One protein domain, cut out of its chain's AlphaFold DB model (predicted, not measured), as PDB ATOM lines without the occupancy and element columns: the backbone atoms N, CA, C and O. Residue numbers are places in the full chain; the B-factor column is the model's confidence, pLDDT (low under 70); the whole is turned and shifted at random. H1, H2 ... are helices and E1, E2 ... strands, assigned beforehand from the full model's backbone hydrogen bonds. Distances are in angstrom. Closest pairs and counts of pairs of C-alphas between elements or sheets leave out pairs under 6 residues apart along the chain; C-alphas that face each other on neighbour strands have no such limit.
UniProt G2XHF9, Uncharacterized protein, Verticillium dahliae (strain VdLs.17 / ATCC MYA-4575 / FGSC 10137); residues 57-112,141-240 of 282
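AT A GLANCE: This is residues 57 to 112 and 141 to 240 of the 282 residues of an uncharacterized protein of Verticillium dahliae (strain VdLs.17 / ATCC MYA-4575 / FGSC 10137) (UniProt G2XHF9). A small two-strand ribbon, E1 and E2, and helix H3 lie near the middle; the long, kinked H2 crosses H3, and H5 is near H2. H1 makes a corner with H2 and sticks out with residues 57 to 65, while H6 lies far out. The printed part has 156 residues with six named helices and two antiparallel strands, in order H1 H2 H3 H4 E1 H5 E2 H6, mostly helix. It is compact, with a radius of gyration of the C-alphas of 15.6 A, and spans 42 by 41 by 31 A.

HOW THE PARTS SIT: E1, residues 176 to 178, and E2, residues 221 to 223, are antiparallel neighbours, with N 176 and O 223 within hydrogen-bond range at 2.9 A. H3, residues 147 to 158, touches the hub H2, residues 84 to 108, about perpendicular at 75 degrees, with residues 148 to 153 alone; the closest C-alphas, of Tyr 95 and Val 149, are 5.1 A apart. H4, residues 164 to 170, touches residues 96 to 103 of H2 alone, closest at the C-alphas of Leu 100 and Arg 170, 6.0 A. H1, residues 57 to 80, and H2 only just touch, only at the corner, with 3 pairs of C-alphas within 8 A; the closest, of Arg 78 and Phe 84, are 5.6 A apart. H5, residues 183 to 199, is close to H2 but not clearly touching; the closest C-alphas, of Met 101 and Trp 197, are 7.2 A apart. H6, residues 234 to 239, touches no helix. Every O i to N i+4 pair is within hydrogen-bond range in H1, H3, H5 and H6, against 18 of 21 in H2 and 2 of 3 in H4.

IN THESE COORDINATES: H1 begins at C-alpha 57 (-23.093, -19.712, -26.236) and is 34.0 A long; H2 is 35.0 A, H5 24.3 A and H3 16.5 A. H2 has a kink of 43 degrees near residue 91. H6 ends at C-alpha 239 (-38.611, -23.823, 1.383).

THE WHOLE: The C-alphas farthest apart, of Asp 79 and Gly 112, are 46.3 A apart. Residues 113 to 140 are not printed, and the gap from C-alpha 112 to C-alpha 141 is 17.3 A. The link from H5 to E2 is long, 21 residues. Mean pLDDT of the printed part is 72.1; 60 residues are under 70, among them 157 to 179 and 223 to 240.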
ATOM      1  N   LEU A  57     -23.957 -20.640 -26.982       50.88
ATOM      2  CA  LEU A  57     -23.093 -19.712 -26.236       50.88
ATOM      3  C   LEU A  57     -23.488 -18.242 -26.453       50.88
ATOM      4  O   LEU A  57     -23.191 -17.396 -25.610       50.88
ATOM      5  N   GLN A  58     -24.134 -17.942 -27.579       51.19
ATOM      6  CA  GLN A  58     -24.672 -16.629 -27.914       51.19
ATOM      7  C   GLN A  58     -25.752 -16.202 -26.914       51.19
ATOM      8  O   GLN A  58     -25.664 -15.103 -26.377       51.19
ATOM      9  N   ASP A  59     -26.678 -17.097 -26.566       54.75
ATOM     10  CA  ASP A  59     -27.761 -16.800 -25.622       54.75
ATOM     11  C   ASP A  59     -27.208 -16.497 -24.217       54.75
ATOM     12  O   ASP A  59     -27.609 -15.534 -23.563       54.75
ATOM     13  N   LEU A  60     -26.208 -17.275 -23.776       62.47
ATOM     14  CA  LEU A  60     -25.496 -17.022 -22.520       62.47
ATOM     15  C   LEU A  60     -24.796 -15.659 -22.543       62.47
ATOM     16  O   LEU A  60     -24.826 -14.923 -21.556       62.47
ATOM     17  N   ARG A  61     -24.142 -15.318 -23.658       69.00
ATOM     18  CA  ARG A  61     -23.486 -14.020 -23.814       69.00
ATOM     19  C   ARG A  61     -24.500 -12.887 -23.686       69.00
ATOM     20  O   ARG A  61     -24.242 -11.960 -22.929       69.00
ATOM     21  N   GLU A  62     -25.632 -12.967 -24.376       67.38
ATOM     22  CA  GLU A  62     -26.664 -11.928 -24.350       67.38
ATOM     23  C   GLU A  62     -27.267 -11.728 -22.952       67.38
ATOM     24  O   GLU A  62     -27.498 -10.595 -22.524       67.38
ATOM     25  N   ASP A  63     -27.503 -12.811 -22.207       69.00
ATOM     26  CA  ASP A  63     -27.989 -12.740 -20.823       69.00
ATOM     27  C   ASP A  63     -26.938 -12.145 -19.867       69.00
ATOM     28  O   ASP A  63     -27.261 -11.334 -18.986       69.00
ATOM     29  N   LEU A  64     -25.663 -12.509 -20.048       76.06
ATOM     30  CA  LEU A  64     -24.553 -11.946 -19.277       76.06
ATOM     31  C   LEU A  64     -24.346 -10.465 -19.593       76.06
ATOM     32  O   LEU A  64     -24.181  -9.669 -18.670       76.06
ATOM     33  N   GLU A  65     -24.387 -10.075 -20.864       79.38
ATOM     34  CA  GLU A  65     -24.263  -8.683 -21.292       79.38
ATOM     35  C   GLU A  65     -25.378  -7.825 -20.693       79.38
ATOM     36  O   GLU A  65     -25.084  -6.778 -20.113       79.38
ATOM     37  N   ARG A  66     -26.628  -8.304 -20.708       78.88
ATOM     38  CA  ARG A  66     -27.760  -7.624 -20.053       78.88
ATOM     39  C   ARG A  66     -27.576  -7.498 -18.543       78.88
ATOM     40  O   ARG A  66     -27.839  -6.441 -17.970       78.88
ATOM     41  N   SER A  67     -27.083  -8.546 -17.889       80.25
ATOM     42  CA  SER A  67     -26.793  -8.513 -16.449       80.25
ATOM     43  C   SER A  67     -25.672  -7.522 -16.118       80.25
ATOM     44  O   SER A  67     -25.784  -6.747 -15.169       80.25
ATOM     45  N   ILE A  68     -24.606  -7.494 -16.922       84.62
ATOM     46  CA  ILE A  68     -23.496  -6.545 -16.782       84.62
ATOM     47  C   ILE A  68     -23.981  -5.111 -17.009       84.62
ATOM     48  O   ILE A  68     -23.605  -4.219 -16.248       84.62
ATOM     49  N   GLN A  69     -24.806  -4.878 -18.031       86.75
ATOM     50  CA  GLN A  69     -25.398  -3.569 -18.307       86.75
ATOM     51  C   GLN A  69     -26.233  -3.087 -17.122       86.75
ATOM     52  O   GLN A  69     -26.012  -1.972 -16.664       86.75
ATOM     53  N   TYR A  70     -27.098  -3.934 -16.559       88.00
ATOM     54  CA  TYR A  70     -27.870  -3.606 -15.358       88.00
ATOM     55  C   TYR A  70     -26.975  -3.133 -14.198       88.00
ATOM     56  O   TYR A  70     -27.193  -2.053 -13.646       88.00
ATOM     57  N   TRP A  71     -25.917  -3.883 -13.864       88.38
ATOM     58  CA  TRP A  71     -25.011  -3.498 -12.775       88.38
ATOM     59  C   TRP A  71     -24.236  -2.211 -13.072       88.38
ATOM     60  O   TRP A  71     -24.079  -1.370 -12.186       88.38
ATOM     61  N   LYS A  72     -23.782  -2.017 -14.316       90.94
ATOM     62  CA  LYS A  72     -23.128  -0.768 -14.743       90.94
ATOM     63  C   LYS A  72     -24.071   0.426 -14.625       90.94
ATOM     64  O   LYS A  72     -23.652   1.475 -14.141       90.94
ATOM     65  N   THR A  73     -25.328   0.264 -15.027       91.25
ATOM     66  CA  THR A  73     -26.357   1.299 -14.906       91.25
ATOM     67  C   THR A  73     -26.614   1.644 -13.449       91.25
ATOM     68  O   THR A  73     -26.631   2.822 -13.120       91.25
ATOM     69  N   LEU A  74     -26.729   0.650 -12.565       90.25
ATOM     70  CA  LEU A  74     -26.924   0.879 -11.132       90.25
ATOM     71  C   LEU A  74     -25.756   1.662 -10.510       90.25
ATOM     72  O   LEU A  74     -25.982   2.613  -9.764       90.25
ATOM     73  N   VAL A  75     -24.511   1.303 -10.842       90.56
ATOM     74  CA  VAL A  75     -23.318   2.038 -10.383       90.56
ATOM     75  C   VAL A  75     -23.325   3.472 -10.911       90.56
ATOM     76  O   VAL A  75     -23.133   4.407 -10.139       90.56
ATOM     77  N   ARG A  76     -23.609   3.660 -12.204       91.75
ATOM     78  CA  ARG A  76     -23.692   4.993 -12.808       91.75
ATOM     79  C   ARG A  76     -24.784   5.835 -12.152       91.75
ATOM     80  O   ARG A  76     -24.514   6.969 -11.789       91.75
ATOM     81  N   ALA A  77     -25.975   5.276 -11.961       90.25
ATOM     82  CA  ALA A  77     -27.107   5.933 -11.320       90.25
ATOM     83  C   ALA A  77     -26.755   6.419  -9.912       90.25
ATOM     84  O   ALA A  77     -26.965   7.590  -9.606       90.25
ATOM     85  N   ARG A  78     -26.125   5.558  -9.103       91.56
ATOM     86  CA  ARG A  78     -25.606   5.913  -7.776       91.56
ATOM     87  C   ARG A  78     -24.638   7.097  -7.829       91.56
ATOM     88  O   ARG A  78     -24.690   7.951  -6.952       91.56
ATOM     89  N   ASP A  79     -23.759   7.130  -8.827       92.31
ATOM     90  CA  ASP A  79     -22.712   8.150  -8.932       92.31
ATOM     91  C   ASP A  79     -23.223   9.471  -9.539       92.31
ATOM     92  O   ASP A  79     -22.657  10.528  -9.268       92.31
ATOM     93  N   THR A  80     -24.286   9.435 -10.352       90.44
ATOM     94  CA  THR A  80     -24.802  10.615 -11.069       90.44
ATOM     95  C   THR A  80     -26.059  11.230 -10.463       90.44
ATOM     96  O   THR A  80     -26.282  12.424 -10.644       90.44
ATOM     97  N   ILE A  81     -26.903  10.442  -9.792       89.50
ATOM     98  CA  ILE A  81     -28.170  10.914  -9.221       89.50
ATOM     99  C   ILE A  81     -27.930  11.282  -7.749       89.50
ATOM    100  O   ILE A  81     -27.592  10.414  -6.939       89.50
ATOM    101  N   PRO A  82     -28.115  12.553  -7.354       89.44
ATOM    102  CA  PRO A  82     -27.992  12.948  -5.958       89.44
ATOM    103  C   PRO A  82     -28.986  12.187  -5.084       89.44
ATOM    104  O   PRO A  82     -30.153  12.058  -5.447       89.44
ATOM    105  N   ARG A  83     -28.537  11.724  -3.911       88.00
ATOM    106  CA  ARG A  83     -29.398  11.041  -2.925       88.00
ATOM    107  C   ARG A  83     -30.118   9.810  -3.502       88.00
ATOM    108  O   ARG A  83     -31.199   9.447  -3.049       88.00
ATOM    109  N   PHE A  84     -29.499   9.142  -4.478       88.44
ATOM    110  CA  PHE A  84     -30.088   8.026  -5.221       88.44
ATOM    111  C   PHE A  84     -30.695   6.924  -4.334       88.44
ATOM    112  O   PHE A  84     -31.792   6.446  -4.605       88.44
ATOM    113  N   ALA A  85     -30.018   6.537  -3.248       85.00
ATOM    114  CA  ALA A  85     -30.517   5.504  -2.336       85.00
ATOM    115  C   ALA A  85     -31.808   5.916  -1.599       85.00
ATOM    116  O   ALA A  85     -32.694   5.089  -1.378       85.00
ATOM    117  N   GLU A  86     -31.937   7.194  -1.242       86.69
ATOM    118  CA  GLU A  86     -33.154   7.734  -0.628       86.69
ATOM    119  C   GLU A  86     -34.270   7.845  -1.671       86.69
ATOM    120  O   GLU A  86     -35.386   7.396  -1.416       86.69
ATOM    121  N   GLY A  87     -33.937   8.297  -2.886       85.25
ATOM    122  CA  GLY A  87     -34.860   8.307  -4.023       85.25
ATOM    123  C   GLY A  87     -35.407   6.916  -4.369       85.25
ATOM    124  O   GLY A  87     -36.592   6.777  -4.652       85.25
ATOM    125  N   LEU A  88     -34.595   5.857  -4.255       86.81
ATOM    126  CA  LEU A  88     -35.062   4.472  -4.418       86.81
ATOM    127  C   LEU A  88     -36.102   4.065  -3.367       86.81
ATOM    128  O   LEU A  88     -36.995   3.279  -3.673       86.81
ATOM    129  N   THR A  89     -35.993   4.579  -2.140       85.00
ATOM    130  CA  THR A  89     -36.972   4.308  -1.077       85.00
ATOM    131  C   THR A  89     -38.297   5.007  -1.376       85.00
ATOM    132  O   THR A  89     -39.360   4.412  -1.210       85.00
ATOM    133  N   GLU A  90     -38.238   6.242  -1.870       86.25
ATOM    134  CA  GLU A  90     -39.414   7.009  -2.296       86.25
ATOM    135  C   GLU A  90     -40.096   6.356  -3.516       86.25
ATOM    136  O   GLU A  90     -41.320   6.205  -3.543       86.25
ATOM    137  N   ALA A  91     -39.306   5.828  -4.457       89.12
ATOM    138  CA  ALA A  91     -39.779   5.138  -5.660       89.12
ATOM    139  C   ALA A  91     -40.466   3.780  -5.398       89.12
ATOM    140  O   ALA A  91     -41.028   3.183  -6.319       89.12
ATOM    141  N   ILE A  92     -40.478   3.270  -4.157       86.81
ATOM    142  CA  ILE A  92     -41.232   2.055  -3.795       86.81
ATOM    143  C   ILE A  92     -42.738   2.251  -4.045       86.81
ATOM    144  O   ILE A  92     -43.428   1.304  -4.436       86.81
ATOM    145  N   GLY A  93     -43.251   3.471  -3.839       86.44
ATOM    146  CA  GLY A  93     -44.636   3.831  -4.155       86.44
ATOM    147  C   GLY A  93     -44.918   3.747  -5.653       86.44
ATOM    148  O   GLY A  93     -45.834   3.041  -6.069       86.44
ATOM    149  N   ASP A  94     -44.059   4.352  -6.468       88.62
ATOM    150  CA  ASP A  94     -44.172   4.304  -7.930       88.62
ATOM    151  C   ASP A  94     -44.062   2.874  -8.462       88.62
ATOM    152  O   ASP A  94     -44.799   2.461  -9.361       88.62
ATOM    153  N   TYR A  95     -43.172   2.078  -7.870       86.88
ATOM    154  CA  TYR A  95     -43.032   0.665  -8.187       86.88
ATOM    155  C   TYR A  95     -44.298  -0.131  -7.840       86.88
ATOM    156  O   TYR A  95     -44.741  -0.979  -8.621       86.88
ATOM    157  N   ARG A  96     -44.924   0.151  -6.692       83.50
ATOM    158  CA  ARG A  96     -46.220  -0.435  -6.328       83.50
ATOM    159  C   ARG A  96     -47.265  -0.132  -7.392       83.50
ATOM    160  O   ARG A  96     -47.966  -1.042  -7.833       83.50
ATOM    161  N   ASP A  97     -47.374   1.134  -7.761       84.81
ATOM    162  CA  ASP A  97     -48.419   1.605  -8.655       84.81
ATOM    163  C   ASP A  97     -48.196   1.020 -10.054       84.81
ATOM    164  O   ASP A  97     -49.129   0.452 -10.619       84.81
ATOM    165  N   PHE A  98     -46.945   0.977 -10.535       83.44
ATOM    166  CA  PHE A  98     -46.524   0.243 -11.737       83.44
ATOM    167  C   PHE A  98     -47.039  -1.206 -11.759       83.44
ATOM    168  O   PHE A  98     -47.680  -1.628 -12.726       83.44
ATOM    169  N   VAL A  99     -46.810  -1.961 -10.679       77.94
ATOM    170  CA  VAL A  99     -47.275  -3.352 -10.550       77.94
ATOM    171  C   VAL A  99     -48.810  -3.440 -10.566       77.94
ATOM    172  O   VAL A  99     -49.368  -4.344 -11.195       77.94
ATOM    173  N   LEU A 100     -49.510  -2.497  -9.924       75.56
ATOM    174  CA  LEU A 100     -50.977  -2.453  -9.882       75.56
ATOM    175  C   LEU A 100     -51.604  -2.103 -11.239       75.56
ATOM    176  O   LEU A 100     -52.546  -2.772 -11.660       75.56
ATOM    177  N   MET A 101     -51.073  -1.133 -11.983       75.19
ATOM    178  CA  MET A 101     -51.596  -0.843 -13.326       75.19
ATOM    179  C   MET A 101     -51.350  -1.987 -14.294       75.19
ATOM    180  O   MET A 101     -52.171  -2.237 -15.181       75.19
ATOM    181  N   PHE A 102     -50.236  -2.704 -14.132       68.06
ATOM    182  CA  PHE A 102     -50.004  -3.912 -14.904       68.06
ATOM    183  C   PHE A 102     -51.068  -4.969 -14.602       68.06
ATOM    184  O   PHE A 102     -51.677  -5.524 -15.518       68.06
ATOM    185  N   ARG A 103     -51.368  -5.184 -13.317       64.38
ATOM    186  CA  ARG A 103     -52.445  -6.070 -12.861       64.38
ATOM    187  C   ARG A 103     -53.803  -5.677 -13.449       64.38
ATOM    188  O   ARG A 103     -54.526  -6.551 -13.927       64.38
ATOM    189  N   ASP A 104     -54.158  -4.398 -13.441       61.75
ATOM    190  CA  ASP A 104     -55.442  -3.931 -13.978       61.75
ATOM    191  C   ASP A 104     -55.499  -4.026 -15.505       61.75
ATOM    192  O   ASP A 104     -56.546  -4.346 -16.079       61.75
ATOM    193  N   SER A 105     -54.356  -3.852 -16.167       56.00
ATOM    194  CA  SER A 105     -54.208  -4.146 -17.591       56.00
ATOM    195  C   SER A 105     -54.467  -5.633 -17.852       56.00
ATOM    196  O   SER A 105     -55.313  -5.946 -18.686       56.00
ATOM    197  N   ILE A 106     -53.873  -6.549 -17.068       50.69
ATOM    198  CA  ILE A 106     -54.165  -7.999 -17.077       50.69
ATOM    199  C   ILE A 106     -55.653  -8.282 -16.823       50.69
ATOM    200  O   ILE A 106     -56.251  -9.116 -17.507       50.69
ATOM    201  N   ALA A 107     -56.282  -7.588 -15.871       46.88
ATOM    202  CA  ALA A 107     -57.687  -7.787 -15.528       46.88
ATOM    203  C   ALA A 107     -58.638  -7.479 -16.699       46.88
ATOM    204  O   ALA A 107     -59.695  -8.099 -16.797       46.88
ATOM    205  N   ARG A 108     -58.251  -6.598 -17.631       43.34
ATOM    206  CA  ARG A 108     -59.000  -6.329 -18.873       43.34
ATOM    207  C   ARG A 108     -58.802  -7.401 -19.952       43.34
ATOM    208  O   ARG A 108     -59.651  -7.538 -20.826       43.34
ATOM    209  N   PHE A 109     -57.752  -8.219 -19.859       43.38
ATOM    210  CA  PHE A 109     -57.541  -9.399 -20.713       43.38
ATOM    211  C   PHE A 109     -58.298 -10.650 -20.216       43.38
ATOM    212  O   PHE A 109     -58.217 -11.710 -20.837       43.38
ATOM    213  N   LYS A 110     -59.105 -10.529 -19.146       39.53
ATOM    214  CA  LYS A 110     -59.950 -11.595 -18.566       39.53
ATOM    215  C   LYS A 110     -61.118 -12.083 -19.444       39.53
ATOM    216  O   LYS A 110     -61.948 -12.836 -18.951       39.53
ATOM    217  N   GLN A 111     -61.184 -11.761 -20.738       36.84
ATOM    218  CA  GLN A 111     -62.100 -12.452 -21.669       36.84
ATOM    219  C   GLN A 111     -61.606 -13.855 -22.090       36.84
ATOM    220  O   GLN A 111     -62.168 -14.479 -22.986       36.84
ATOM    221  N   GLY A 112     -60.579 -14.389 -21.430       33.59
ATOM    222  CA  GLY A 112     -60.289 -15.818 -21.407       33.59
ATOM    223  C   GLY A 112     -60.175 -16.282 -19.965       33.59
ATOM    224  O   GLY A 112     -59.120 -16.123 -19.355       33.59
ATOM    225  N   LYS A 141     -48.298  -5.191 -22.716       68.38
ATOM    226  CA  LYS A 141     -46.883  -4.912 -22.448       68.38
ATOM    227  C   LYS A 141     -46.765  -3.576 -21.713       68.38
ATOM    228  O   LYS A 141     -47.434  -2.627 -22.107       68.38
ATOM    229  N   LEU A 142     -45.949  -3.493 -20.665       75.44
ATOM    230  CA  LEU A 142     -45.750  -2.252 -19.912       75.44
ATOM    231  C   LEU A 142     -44.268  -2.003 -19.656       75.44
ATOM    232  O   LEU A 142     -43.576  -2.841 -19.086       75.44
ATOM    233  N   MET A 143     -43.790  -0.835 -20.069       85.12
ATOM    234  CA  MET A 143     -42.429  -0.390 -19.792       85.12
ATOM    235  C   MET A 143     -42.360   0.290 -18.415       85.12
ATOM    236  O   MET A 143     -43.256   1.088 -18.109       85.12
ATOM    237  N   PRO A 144     -41.322   0.035 -17.595       88.31
ATOM    238  CA  PRO A 144     -41.049   0.839 -16.408       88.31
ATOM    239  C   PRO A 144     -40.895   2.328 -16.768       88.31
ATOM    240  O   PRO A 144     -40.159   2.653 -17.699       88.31
ATOM    241  N   PRO A 145     -41.584   3.252 -16.076       89.38
ATOM    242  CA  PRO A 145     -41.579   4.670 -16.435       89.38
ATOM    243  C   PRO A 145     -40.274   5.407 -16.098       89.38
ATOM    244  O   PRO A 145     -39.909   6.365 -16.787       89.38
ATOM    245  N   THR A 146     -39.566   4.961 -15.062       92.62
ATOM    246  CA  THR A 146     -38.326   5.564 -14.555       92.62
ATOM    247  C   THR A 146     -37.270   4.501 -14.307       92.62
ATOM    248  O   THR A 146     -37.575   3.305 -14.227       92.62
ATOM    249  N   LEU A 147     -36.019   4.944 -14.179       92.62
ATOM    250  CA  LEU A 147     -34.910   4.054 -13.868       92.62
ATOM    251  C   LEU A 147     -35.106   3.353 -12.518       92.62
ATOM    252  O   LEU A 147     -34.885   2.154 -12.414       92.62
ATOM    253  N   GLU A 148     -35.548   4.070 -11.491       92.25
ATOM    254  CA  GLU A 148     -35.751   3.534 -10.148       92.25
ATOM    255  C   GLU A 148     -36.779   2.401 -10.149       92.25
ATOM    256  O   GLU A 148     -36.543   1.353  -9.547       92.25
ATOM    257  N   VAL A 149     -37.887   2.573 -10.878       89.94
ATOM    258  CA  VAL A 149     -38.926   1.543 -11.009       89.94
ATOM    259  C   VAL A 149     -38.382   0.305 -11.724       89.94
ATOM    260  O   VAL A 149     -38.661  -0.813 -11.287       89.94
ATOM    261  N   ASP A 150     -37.575   0.475 -12.777       89.94
ATOM    262  CA  ASP A 150     -36.911  -0.648 -13.451       89.94
ATOM    263  C   ASP A 150     -35.915  -1.367 -12.529       89.94
ATOM    264  O   ASP A 150     -35.926  -2.595 -12.438       89.94
ATOM    265  N   LEU A 151     -35.096  -0.620 -11.786       89.69
ATOM    266  CA  LEU A 151     -34.109  -1.195 -10.873       89.69
ATOM    267  C   LEU A 151     -34.779  -1.968  -9.736       89.69
ATOM    268  O   LEU A 151     -34.338  -3.075  -9.415       89.69
ATOM    269  N   LEU A 152     -35.857  -1.434  -9.158       86.50
ATOM    270  CA  LEU A 152     -36.667  -2.126  -8.153       86.50
ATOM    271  C   LEU A 152     -37.310  -3.389  -8.734       86.50
ATOM    272  O   LEU A 152     -37.280  -4.445  -8.102       86.50
ATOM    273  N   TRP A 153     -37.821  -3.320  -9.962       82.00
ATOM    274  CA  TRP A 153     -38.394  -4.471 -10.650       82.00
ATOM    275  C   TRP A 153     -37.360  -5.568 -10.949       82.00
ATOM    276  O   TRP A 153     -37.590  -6.735 -10.621       82.00
ATOM    277  N   ARG A 154     -36.199  -5.221 -11.514       79.94
ATOM    278  CA  ARG A 154     -35.078  -6.151 -11.729       79.94
ATOM    279  C   ARG A 154     -34.606  -6.769 -10.414       79.94
ATOM    280  O   ARG A 154     -34.403  -7.979 -10.356       79.94
ATOM    281  N   THR A 155     -34.488  -5.970  -9.353       77.00
ATOM    282  CA  THR A 155     -34.075  -6.453  -8.023       77.00
ATOM    283  C   THR A 155     -35.097  -7.425  -7.442       77.00
ATOM    284  O   THR A 155     -34.717  -8.501  -6.984       77.00
ATOM    285  N   HIS A 156     -36.393  -7.109  -7.532       74.12
ATOM    286  CA  HIS A 156     -37.466  -8.033  -7.160       74.12
ATOM    287  C   HIS A 156     -37.289  -9.369  -7.878       74.12
ATOM    288  O   HIS A 156     -37.326 -10.413  -7.231       74.12
ATOM    289  N   ARG A 157     -37.043  -9.371  -9.192       69.50
ATOM    290  CA  ARG A 157     -36.854 -10.619  -9.950       69.50
ATOM    291  C   ARG A 157     -35.647 -11.437  -9.500       69.50
ATOM    292  O   ARG A 157     -35.710 -12.663  -9.545       69.50
ATOM    293  N   LEU A 158     -34.569 -10.784  -9.076       65.69
ATOM    294  CA  LEU A 158     -33.390 -11.463  -8.538       65.69
ATOM    295  C   LEU A 158     -33.650 -12.048  -7.141       65.69
ATOM    296  O   LEU A 158     -33.101 -13.099  -6.807       65.69
ATOM    297  N   PHE A 159     -34.509 -11.402  -6.345       59.38
ATOM    298  CA  PHE A 159     -34.784 -11.764  -4.950       59.38
ATOM    299  C   PHE A 159     -36.291 -11.825  -4.638       59.38
ATOM    300  O   PHE A 159     -36.767 -11.133  -3.735       59.38
ATOM    301  N   PRO A 160     -37.071 -12.681  -5.323       54.47
ATOM    302  CA  PRO A 160     -38.534 -12.661  -5.234       54.47
ATOM    303  C   PRO A 160     -39.054 -12.915  -3.812       54.47
ATOM    304  O   PRO A 160     -40.071 -12.355  -3.415       54.47
ATOM    305  N   GLY A 161     -38.325 -13.691  -3.001       51.84
ATOM    306  CA  GLY A 161     -38.688 -13.938  -1.603       51.84
ATOM    307  C   GLY A 161     -38.649 -12.698  -0.704       51.84
ATOM    308  O   GLY A 161     -39.413 -12.625   0.252       51.84
ATOM    309  N   GLN A 162     -37.810 -11.707  -1.020       56.59
ATOM    310  CA  GLN A 162     -37.706 -10.458  -0.254       56.59
ATOM    311  C   GLN A 162     -38.753  -9.415  -0.681       56.59
ATOM    312  O   GLN A 162     -39.059  -8.508   0.085       56.59
ATOM    313  N   TYR A 163     -39.343  -9.569  -1.871       57.06
ATOM    314  CA  TYR A 163     -40.315  -8.635  -2.456       57.06
ATOM    315  C   TYR A 163     -41.735  -9.211  -2.524       57.06
ATOM    316  O   TYR A 163     -42.579  -8.745  -3.289       57.06
ATOM    317  N   TRP A 164     -42.012 -10.196  -1.670       54.72
ATOM    318  CA  TRP A 164     -43.246 -10.975  -1.615       54.72
ATOM    319  C   TRP A 164     -44.549 -10.171  -1.737       54.72
ATOM    320  O   TRP A 164     -45.450 -10.564  -2.486       54.72
ATOM    321  N   GLU A 165     -44.660  -9.050  -1.014       55.81
ATOM    322  CA  GLU A 165     -45.846  -8.186  -1.044       55.81
ATOM    323  C   GLU A 165     -46.140  -7.691  -2.470       55.81
ATOM    324  O   GLU A 165     -47.287  -7.679  -2.924       55.81
ATOM    325  N   PHE A 166     -45.090  -7.350  -3.213       57.88
ATOM    326  CA  PHE A 166     -45.188  -6.921  -4.600       57.88
ATOM    327  C   PHE A 166     -45.432  -8.104  -5.531       57.88
ATOM    328  O   PHE A 166     -46.251  -7.990  -6.443       57.88
ATOM    329  N   SER A 167     -44.772  -9.242  -5.285       50.25
ATOM    330  CA  SER A 167     -44.903 -10.444  -6.109       50.25
ATOM    331  C   SER A 167     -46.347 -10.940  -6.101       50.25
ATOM    332  O   SER A 167     -47.008 -10.883  -7.136       50.25
ATOM    333  N   LEU A 168     -46.864 -11.393  -4.947       50.00
ATOM    334  CA  LEU A 168     -48.164 -12.080  -4.848       50.00
ATOM    335  C   LEU A 168     -49.351 -11.153  -4.681       50.00
ATOM    336  O   LEU A 168     -50.356 -11.308  -5.374       50.00
ATOM    337  N   ILE A 169     -49.261 -10.246  -3.714       48.91
ATOM    338  CA  ILE A 169     -50.446  -9.560  -3.199       48.91
ATOM    339  C   ILE A 169     -50.879  -8.474  -4.183       48.91
ATOM    340  O   ILE A 169     -52.072  -8.290  -4.432       48.91
ATOM    341  N   ARG A 170     -49.906  -7.781  -4.784       55.03
ATOM    342  CA  ARG A 170     -50.166  -6.627  -5.652       55.03
ATOM    343  C   ARG A 170     -50.061  -6.940  -7.146       55.03
ATOM    344  O   ARG A 170     -50.856  -6.404  -7.909       55.03
ATOM    345  N   GLY A 171     -49.166  -7.839  -7.566       53.53
ATOM    346  CA  GLY A 171     -48.915  -8.138  -8.985       53.53
ATOM    347  C   GLY A 171     -49.635  -9.350  -9.584       53.53
ATOM    348  O   GLY A 171     -49.487  -9.599 -10.777       53.53
ATOM    349  N   LEU A 172     -50.395 -10.123  -8.794       49.16
ATOM    350  CA  LEU A 172     -51.061 -11.373  -9.219       49.16
ATOM    351  C   LEU A 172     -50.143 -12.444  -9.854       49.16
ATOM    352  O   LEU A 172     -50.650 -13.329 -10.544       49.16
ATOM    353  N   TRP A 173     -48.831 -12.411  -9.591       52.53
ATOM    354  CA  TRP A 173     -47.815 -13.290 -10.201       52.53
ATOM    355  C   TRP A 173     -47.980 -13.393 -11.703       52.53
ATOM    356  O   TRP A 173     -48.634 -14.313 -12.191       52.53
ATOM    357  N   LEU A 174     -47.382 -12.443 -12.416       50.75
ATOM    358  CA  LEU A 174     -46.614 -12.673 -13.640       50.75
ATOM    359  C   LEU A 174     -46.397 -11.343 -14.343       50.75
ATOM    360  O   LEU A 174     -47.240 -10.864 -15.098       50.75
ATOM    361  N   ILE A 175     -45.224 -10.784 -14.084       54.62
ATOM    362  CA  ILE A 175     -44.552  -9.907 -15.021       54.62
ATOM    363  C   ILE A 175     -43.386 -10.732 -15.555       54.62
ATOM    364  O   ILE A 175     -42.364 -10.862 -14.879       54.62
ATOM    365  N   GLU A 176     -43.555 -11.347 -16.721       56.16
ATOM    366  CA  GLU A 176     -42.389 -11.886 -17.414       56.16
ATOM    367  C   GLU A 176     -41.638 -10.720 -18.051       56.16
ATOM    368  O   GLU A 176     -42.279  -9.817 -18.599       56.16
ATOM    369  N   PRO A 177     -40.301 -10.695 -17.964       65.19
ATOM    370  CA  PRO A 177     -39.541  -9.806 -18.817       65.19
ATOM    371  C   PRO A 177     -39.730 -10.259 -20.264       65.19
ATOM    372  O   PRO A 177     -39.833 -11.451 -20.566       65.19
ATOM    373  N   GLU A 178     -39.701  -9.320 -21.180       69.50
ATOM    374  CA  GLU A 178     -39.395  -9.630 -22.564       69.50
ATOM    375  C   GLU A 178     -38.394  -8.593 -23.047       69.50
ATOM    376  O   GLU A 178     -38.431  -7.424 -22.645       69.50
ATOM    377  N   CYS A 179     -37.433  -9.080 -23.829       68.12
ATOM    378  CA  CYS A 179     -36.291  -8.293 -24.244       68.12
ATOM    379  C   CYS A 179     -36.773  -7.109 -25.064       68.12
ATOM    380  O   CYS A 179     -37.462  -7.268 -26.077       68.12
ATOM    381  N   THR A 180     -36.348  -5.920 -24.667       75.44
ATOM    382  CA  THR A 180     -36.508  -4.755 -25.523       75.44
ATOM    383  C   THR A 180     -35.414  -4.777 -26.578       75.44
ATOM    384  O   THR A 180     -34.229  -4.790 -26.262       75.44
ATOM    385  N   VAL A 181     -35.818  -4.807 -27.847       72.19
ATOM    386  CA  VAL A 181     -34.891  -5.017 -28.969       72.19
ATOM    387  C   VAL A 181     -34.053  -3.769 -29.258       72.19
ATOM    388  O   VAL A 181     -32.885  -3.879 -29.611       72.19
ATOM    389  N   ASN A 182     -34.647  -2.577 -29.141       79.12
ATOM    390  CA  ASN A 182     -33.968  -1.312 -29.427       79.12
ATOM    391  C   ASN A 182     -34.645  -0.107 -28.737       79.12
ATOM    392  O   ASN A 182     -35.795  -0.222 -28.290       79.12
ATOM    393  N   PRO A 183     -33.963   1.057 -28.671       81.38
ATOM    394  CA  PRO A 183     -34.477   2.261 -28.013       81.38
ATOM    395  C   PRO A 183     -35.798   2.779 -28.589       81.38
ATOM    396  O   PRO A 183     -36.667   3.211 -27.837       81.38
ATOM    397  N   ASP A 184     -36.002   2.709 -29.905       78.81
ATOM    398  CA  ASP A 184     -37.228   3.218 -30.534       78.81
ATOM    399  C   ASP A 184     -38.461   2.401 -30.141       78.81
ATOM    400  O   ASP A 184     -39.507   2.958 -29.803       78.81
ATOM    401  N   SER A 185     -38.317   1.076 -30.084       77.44
ATOM    402  CA  SER A 185     -39.360   0.184 -29.570       77.44
ATOM    403  C   SER A 185     -39.646   0.469 -28.095       77.44
ATOM    404  O   SER A 185     -40.804   0.461 -27.671       77.44
ATOM    405  N   ALA A 186     -38.600   0.775 -27.320       80.69
ATOM    406  CA  ALA A 186     -38.729   1.135 -25.914       80.69
ATOM    407  C   ALA A 186     -39.545   2.424 -25.725       80.69
ATOM    408  O   ALA A 186     -40.456   2.458 -24.899       80.69
ATOM    409  N   ARG A 187     -39.272   3.455 -26.538       81.56
ATOM    410  CA  ARG A 187     -39.980   4.748 -26.519       81.56
ATOM    411  C   ARG A 187     -41.470   4.591 -26.811       81.56
ATOM    412  O   ARG A 187     -42.294   5.208 -26.137       81.56
ATOM    413  N   VAL A 188     -41.829   3.746 -27.782       81.56
ATOM    414  CA  VAL A 188     -43.237   3.454 -28.105       81.56
ATOM    415  C   VAL A 188     -43.943   2.808 -26.911       81.56
ATOM    416  O   VAL A 188     -44.985   3.300 -26.475       81.56
ATOM    417  N   LEU A 189     -43.351   1.761 -26.329       79.31
ATOM    418  CA  LEU A 189     -43.920   1.068 -25.167       79.31
ATOM    419  C   LEU A 189     -44.009   1.971 -23.931       79.31
ATOM    420  O   LEU A 189     -44.968   1.888 -23.165       79.31
ATOM    421  N   LEU A 190     -43.038   2.862 -23.736       84.81
ATOM    422  CA  LEU A 190     -43.070   3.839 -22.655       84.81
ATOM    423  C   LEU A 190     -44.177   4.880 -22.845       84.81
ATOM    424  O   LEU A 190     -44.860   5.238 -21.883       84.81
ATOM    425  N   ALA A 191     -44.385   5.365 -24.070       82.44
ATOM    426  CA  ALA A 191     -45.486   6.273 -24.369       82.44
ATOM    427  C   ALA A 191     -46.843   5.614 -24.073       82.44
ATOM    428  O   ALA A 191     -47.715   6.241 -23.467       82.44
ATOM    429  N   GLU A 192     -47.004   4.338 -24.426       79.25
ATOM    430  CA  GLU A 192     -48.191   3.552 -24.078       79.25
ATOM    431  C   GLU A 192     -48.346   3.383 -22.565       79.25
ATOM    432  O   GLU A 192     -49.438   3.605 -22.034       79.25
ATOM    433  N   ALA A 193     -47.257   3.072 -21.856       80.44
ATOM    434  CA  ALA A 193     -47.258   2.975 -20.403       80.44
ATOM    435  C   ALA A 193     -47.762   4.278 -19.773       80.44
ATOM    436  O   ALA A 193     -48.740   4.262 -19.034       80.44
ATOM    437  N   ARG A 194     -47.202   5.432 -20.148       84.81
ATOM    438  CA  ARG A 194     -47.641   6.748 -19.648       84.81
ATOM    439  C   ARG A 194     -49.120   7.032 -19.916       84.81
ATOM    440  O   ARG A 194     -49.795   7.631 -19.080       84.81
ATOM    441  N   GLN A 195     -49.652   6.588 -21.055       81.56
ATOM    442  CA  GLN A 195     -51.086   6.699 -21.341       81.56
ATOM    443  C   GLN A 195     -51.933   5.838 -20.397       81.56
ATOM    444  O   GLN A 195     -53.042   6.240 -20.045       81.56
ATOM    445  N   LEU A 196     -51.440   4.671 -19.978       78.50
ATOM    446  CA  LEU A 196     -52.113   3.831 -18.985       78.50
ATOM    447  C   LEU A 196     -52.103   4.476 -17.596       78.50
ATOM    448  O   LEU A 196     -53.162   4.522 -16.977       78.50
ATOM    449  N   TRP A 197     -50.977   5.055 -17.169       83.75
ATOM    450  CA  TRP A 197     -50.896   5.848 -15.931       83.75
ATOM    451  C   TRP A 197     -51.913   6.989 -15.925       83.75
ATOM    452  O   TRP A 197     -52.746   7.086 -15.027       83.75
ATOM    453  N   LYS A 198     -51.944   7.778 -17.004       84.69
ATOM    454  CA  LYS A 198     -52.905   8.874 -17.153       84.69
ATOM    455  C   LYS A 198     -54.360   8.396 -17.095       84.69
ATOM    456  O   LYS A 198     -55.195   9.053 -16.488       84.69
ATOM    457  N   LYS A 199     -54.677   7.257 -17.724       82.62
ATOM    458  CA  LYS A 199     -56.022   6.650 -17.684       82.62
ATOM    459  C   LYS A 199     -56.401   6.108 -16.307       82.62
ATOM    460  O   LYS A 199     -57.589   5.961 -16.049       82.62
ATOM    461  N   ALA A 200     -55.420   5.754 -15.485       78.44
ATOM    462  CA  ALA A 200     -55.628   5.333 -14.107       78.44
ATOM    463  C   ALA A 200     -55.765   6.525 -13.145       78.44
ATOM    464  O   ALA A 200     -55.949   6.303 -11.956       78.44
ATOM    465  N   GLU A 201     -55.680   7.764 -13.653       84.38
ATOM    466  CA  GLU A 201     -55.681   8.995 -12.850       84.38
ATOM    467  C   GLU A 201     -54.532   9.034 -11.825       84.38
ATOM    468  O   GLU A 201     -54.630   9.673 -10.781       84.38
ATOM    469  N   ILE A 202     -53.420   8.366 -12.149       83.06
ATOM    470  CA  ILE A 202     -52.185   8.371 -11.362       83.06
ATOM    471  C   ILE A 202     -51.170   9.251 -12.092       83.06
ATOM    472  O   ILE A 202     -50.962   9.100 -13.302       83.06
ATOM    473  N   GLU A 203     -50.529  10.170 -11.371       82.00
ATOM    474  CA  GLU A 203     -49.433  10.952 -11.939       82.00
ATOM    475  C   GLU A 203     -48.250  10.027 -12.255       82.00
ATOM    476  O   GLU A 203     -47.763   9.330 -11.365       82.00
ATOM    477  N   PRO A 204     -47.786   9.967 -13.518       80.12
ATOM    478  CA  PRO A 204     -46.639   9.146 -13.849       80.12
ATOM    479  C   PRO A 204     -45.383   9.747 -13.213       80.12
ATOM    480  O   PRO A 204     -45.180  10.962 -13.307       80.12
ATOM    481  N   PRO A 205     -44.495   8.923 -12.643       82.88
ATOM    482  CA  PRO A 205     -43.219   9.415 -12.158       82.88
ATOM    483  C   PRO A 205     -42.410   9.978 -13.335       82.88
ATOM    484  O   PRO A 205     -42.328   9.382 -14.414       82.88
ATOM    485  N   THR A 206     -41.862  11.179 -13.147       80.19
ATOM    486  CA  THR A 206     -41.185  11.954 -14.206       80.19
ATOM    487  C   THR A 206     -39.691  12.137 -13.963       80.19
ATOM    488  O   THR A 206     -38.932  12.334 -14.915       80.19
ATOM    489  N   ILE A 207     -39.260  12.051 -12.704       85.62
ATOM    490  CA  ILE A 207     -37.855  12.137 -12.310       85.62
ATOM    491  C   ILE A 207     -37.119  10.903 -12.838       85.62
ATOM    492  O   ILE A 207     -37.647   9.799 -12.774       85.62
ATOM    493  N   ASN A 208     -35.920  11.103 -13.396       87.00
ATOM    494  CA  ASN A 208     -35.072  10.031 -13.939       87.00
ATOM    495  C   ASN A 208     -35.827   9.080 -14.885       87.00
ATOM    496  O   ASN A 208     -35.656   7.858 -14.863       87.00
ATOM    497  N   SER A 209     -36.670   9.674 -15.735       90.38
ATOM    498  CA  SER A 209     -37.386   8.990 -16.810       90.38
ATOM    499  C   SER A 209     -36.475   8.025 -17.564       90.38
ATOM    500  O   SER A 209     -35.370   8.395 -17.977       90.38
ATOM    501  N   ILE A 210     -36.974   6.812 -17.813       90.00
ATOM    502  CA  ILE A 210     -36.192   5.753 -18.459       90.00
ATOM    503  C   ILE A 210     -35.699   6.157 -19.860       90.00
ATOM    504  O   ILE A 210     -34.644   5.702 -20.292       90.00
ATOM    505  N   ASP A 211     -36.393   7.090 -20.527       90.75
ATOM    506  CA  ASP A 211     -36.001   7.672 -21.821       90.75
ATOM    507  C   ASP A 211     -34.566   8.207 -21.836       90.75
ATOM    508  O   ASP A 211     -33.869   8.091 -22.842       90.75
ATOM    509  N   GLN A 212     -34.123   8.790 -20.720       91.38
ATOM    510  CA  GLN A 212     -32.794   9.393 -20.590       91.38
ATOM    511  C   GLN A 212     -31.676   8.338 -20.580       91.38
ATOM    512  O   GLN A 212     -30.508   8.672 -20.775       91.38
ATOM    513  N   TRP A 213     -32.033   7.069 -20.367       90.88
ATOM    514  CA  TRP A 213     -31.102   5.962 -20.170       90.88
ATOM    515  C   TRP A 213     -31.037   5.008 -21.362       90.88
ATOM    516  O   TRP A 213     -30.057   4.268 -21.452       90.88
ATOM    517  N   LEU A 214     -31.995   5.074 -22.299       88.69
ATOM    518  CA  LEU A 214     -32.171   4.109 -23.398       88.69
ATOM    519  C   LEU A 214     -30.949   3.934 -24.312       88.69
ATOM    520  O   LEU A 214     -30.751   2.855 -24.860       88.69
ATOM    521  N   GLU A 215     -30.112   4.961 -24.452       85.56
ATOM    522  CA  GLU A 215     -28.875   4.891 -25.250       85.56
ATOM    523  C   GLU A 215     -27.751   4.104 -24.548       85.56
ATOM    524  O   GLU A 215     -26.795   3.663 -25.178       85.56
ATOM    525  N   SER A 216     -27.843   3.933 -23.228       84.94
ATOM    526  CA  SER A 216     -26.836   3.238 -22.409       84.94
ATOM    527  C   SER A 216     -27.354   1.979 -21.719       84.94
ATOM    528  O   SER A 216     -26.559   1.161 -21.259       84.94
ATOM    529  N   TYR A 217     -28.675   1.834 -21.628       88.50
ATOM    530  CA  TYR A 217     -29.352   0.773 -20.910       88.50
ATOM    531  C   TYR A 217     -30.745   0.548 -21.489       88.50
ATOM    532  O   TYR A 217     -31.570   1.459 -21.513       88.50
ATOM    533  N   LEU A 218     -31.011  -0.685 -21.911       87.44
ATOM    534  CA  LEU A 218     -32.321  -1.108 -22.383       87.44
ATOM    535  C   LEU A 218     -33.038  -1.880 -21.265       87.44
ATOM    536  O   LEU A 218     -32.623  -2.999 -20.949       87.44
ATOM    537  N   PRO A 219     -34.087  -1.306 -20.648       86.25
ATOM    538  CA  PRO A 219     -34.918  -2.025 -19.687       86.25
ATOM    539  C   PRO A 219     -35.649  -3.170 -20.391       86.25
ATOM    540  O   PRO A 219     -35.981  -3.078 -21.576       86.25
ATOM    541  N   ASP A 220     -35.944  -4.239 -19.659       82.25
ATOM    542  CA  ASP A 220     -36.910  -5.224 -20.143       82.25
ATOM    543  C   ASP A 220     -38.323  -4.600 -20.046       82.25
ATOM    544  O   ASP A 220     -38.541  -3.654 -19.292       82.25
ATOM    545  N   PHE A 221     -39.317  -5.102 -20.778       76.06
ATOM    546  CA  PHE A 221     -40.709  -4.715 -20.507       76.06
ATOM    547  C   PHE A 221     -41.469  -5.837 -19.817       76.06
ATOM    548  O   PHE A 221     -41.163  -7.020 -19.961       76.06
ATOM    549  N   ALA A 222     -42.490  -5.447 -19.066       72.81
ATOM    550  CA  ALA A 222     -43.396  -6.353 -18.399       72.81
ATOM    551  C   ALA A 222     -44.400  -6.948 -19.389       72.81
ATOM    552  O   ALA A 222     -45.065  -6.193 -20.101       72.81
ATOM    553  N   ARG A 223     -44.572  -8.276 -19.403       68.06
ATOM    554  CA  ARG A 223     -45.635  -8.966 -20.157       68.06
ATOM    555  C   ARG A 223     -46.407  -9.979 -19.292       68.06
ATOM    556  O   ARG A 223     -45.868 -10.468 -18.298       68.06
ATOM    557  N   PRO A 224     -47.653 -10.332 -19.665       56.03
ATOM    558  CA  PRO A 224     -48.421 -11.346 -18.966       56.03
ATOM    559  C   PRO A 224     -47.824 -12.725 -19.252       56.03
ATOM    560  O   PRO A 224     -47.288 -12.966 -20.337       56.03
ATOM    561  N   ALA A 225     -47.987 -13.643 -18.303       51.62
ATOM    562  CA  ALA A 225     -47.654 -15.047 -18.505       51.62
ATOM    563  C   ALA A 225     -48.321 -15.625 -19.758       51.62
ATOM    564  O   ALA A 225     -49.501 -15.345 -20.008       51.62
ATOM    565  N   PRO A 226     -47.642 -16.528 -20.475       46.00
ATOM    566  CA  PRO A 226     -48.293 -17.429 -21.411       46.00
ATOM    567  C   PRO A 226     -49.405 -18.241 -20.729       46.00
ATOM    568  O   PRO A 226     -49.321 -18.605 -19.553       46.00
ATOM    569  N   LYS A 227     -50.464 -18.558 -21.481       37.62
ATOM    570  CA  LYS A 227     -51.534 -19.450 -21.012       37.62
ATOM    571  C   LYS A 227     -50.947 -20.835 -20.705       37.62
ATOM    572  O   LYS A 227     -50.244 -21.384 -21.544       37.62
ATOM    573  N   GLY A 228     -51.273 -21.399 -19.541       37.59
ATOM    574  CA  GLY A 228     -50.850 -22.753 -19.149       37.59
ATOM    575  C   GLY A 228     -49.653 -22.823 -18.199       37.59
ATOM    576  O   GLY A 228     -49.318 -23.911 -17.750       37.59
ATOM    577  N   VAL A 229     -49.046 -21.689 -17.832       39.31
ATOM    578  CA  VAL A 229     -48.051 -21.653 -16.751       39.31
ATOM    579  C   VAL A 229     -48.780 -21.781 -15.408       39.31
ATOM    580  O   VAL A 229     -49.366 -20.814 -14.916       39.31
ATOM    581  N   GLU A 230     -48.791 -22.985 -14.828       37.81
ATOM    582  CA  GLU A 230     -49.273 -23.193 -13.460       37.81
ATOM    583  C   GLU A 230     -48.277 -22.612 -12.448       37.81
ATOM    584  O   GLU A 230     -47.058 -22.693 -12.602       37.81
ATOM    585  N   ARG A 231     -48.827 -21.955 -11.426       45.50
ATOM    586  CA  ARG A 231     -48.083 -21.156 -10.452       45.50
ATOM    587  C   ARG A 231     -47.619 -22.048  -9.303       45.50
ATOM    588  O   ARG A 231     -48.451 -22.686  -8.662       45.50
ATOM    589  N   GLU A 232     -46.323 -22.053  -9.006       39.91
ATOM    590  CA  GLU A 232     -45.814 -22.723  -7.808       39.91
ATOM    591  C   GLU A 232     -46.181 -21.928  -6.540       39.91
ATOM    592  O   GLU A 232     -45.984 -20.709  -6.497       39.91
ATOM    593  N   PRO A 233     -46.713 -22.588  -5.499       42.16
ATOM    594  CA  PRO A 233     -46.944 -21.967  -4.202       42.16
ATOM    595  C   PRO A 233     -45.653 -21.398  -3.588       42.16
ATOM    596  O   PRO A 233     -44.577 -21.985  -3.706       42.16
ATOM    597  N   LEU A 234     -45.748 -20.257  -2.898       40.03
ATOM    598  CA  LEU A 234     -44.586 -19.593  -2.289       40.03
ATOM    599  C   LEU A 234     -43.807 -20.496  -1.342       40.03
ATOM    600  O   LEU A 234     -42.582 -20.437  -1.290       40.03
ATOM    601  N   ASP A 235     -44.515 -21.288  -0.549       40.00
ATOM    602  CA  ASP A 235     -43.907 -22.187   0.417       40.00
ATOM    603  C   ASP A 235     -42.998 -23.210  -0.270       40.00
ATOM    604  O   ASP A 235     -41.937 -23.510   0.274       40.00
ATOM    605  N   VAL A 236     -43.356 -23.640  -1.483       43.44
ATOM    606  CA  VAL A 236     -42.540 -24.507  -2.343       43.44
ATOM    607  C   VAL A 236     -41.336 -23.752  -2.915       43.44
ATOM    608  O   VAL A 236     -40.234 -24.295  -2.945       43.44
ATOM    609  N   LEU A 237     -41.504 -22.486  -3.304       41.31
ATOM    610  CA  LEU A 237     -40.417 -21.661  -3.850       41.31
ATOM    611  C   LEU A 237     -39.382 -21.221  -2.807       41.31
ATOM    612  O   LEU A 237     -38.198 -21.136  -3.128       41.31
ATOM    613  N   LEU A 238     -39.806 -20.943  -1.573       38.25
ATOM    614  CA  LEU A 238     -38.916 -20.503  -0.493       38.25
ATOM    615  C   LEU A 238     -38.288 -21.661   0.274       38.25
ATOM    616  O   LEU A 238     -37.136 -21.558   0.689       38.25
ATOM    617  N   ASN A 239     -39.038 -22.741   0.493       40.56
ATOM    618  CA  ASN A 239     -38.611 -23.823   1.383       40.56
ATOM    619  C   ASN A 239     -38.361 -25.146   0.651       40.56
ATOM    620  O   ASN A 239     -38.021 -26.138   1.296       40.56
ATOM    621  N   GLY A 240     -38.541 -25.183  -0.672       38.84
ATOM    622  CA  GLY A 240     -38.645 -26.435  -1.410       38.84
ATOM    623  C   GLY A 240     -39.948 -27.180  -1.090       38.84
ATOM    624  O   GLY A 240     -40.688 -26.852  -0.160       38.84
TER     625      GLY A 240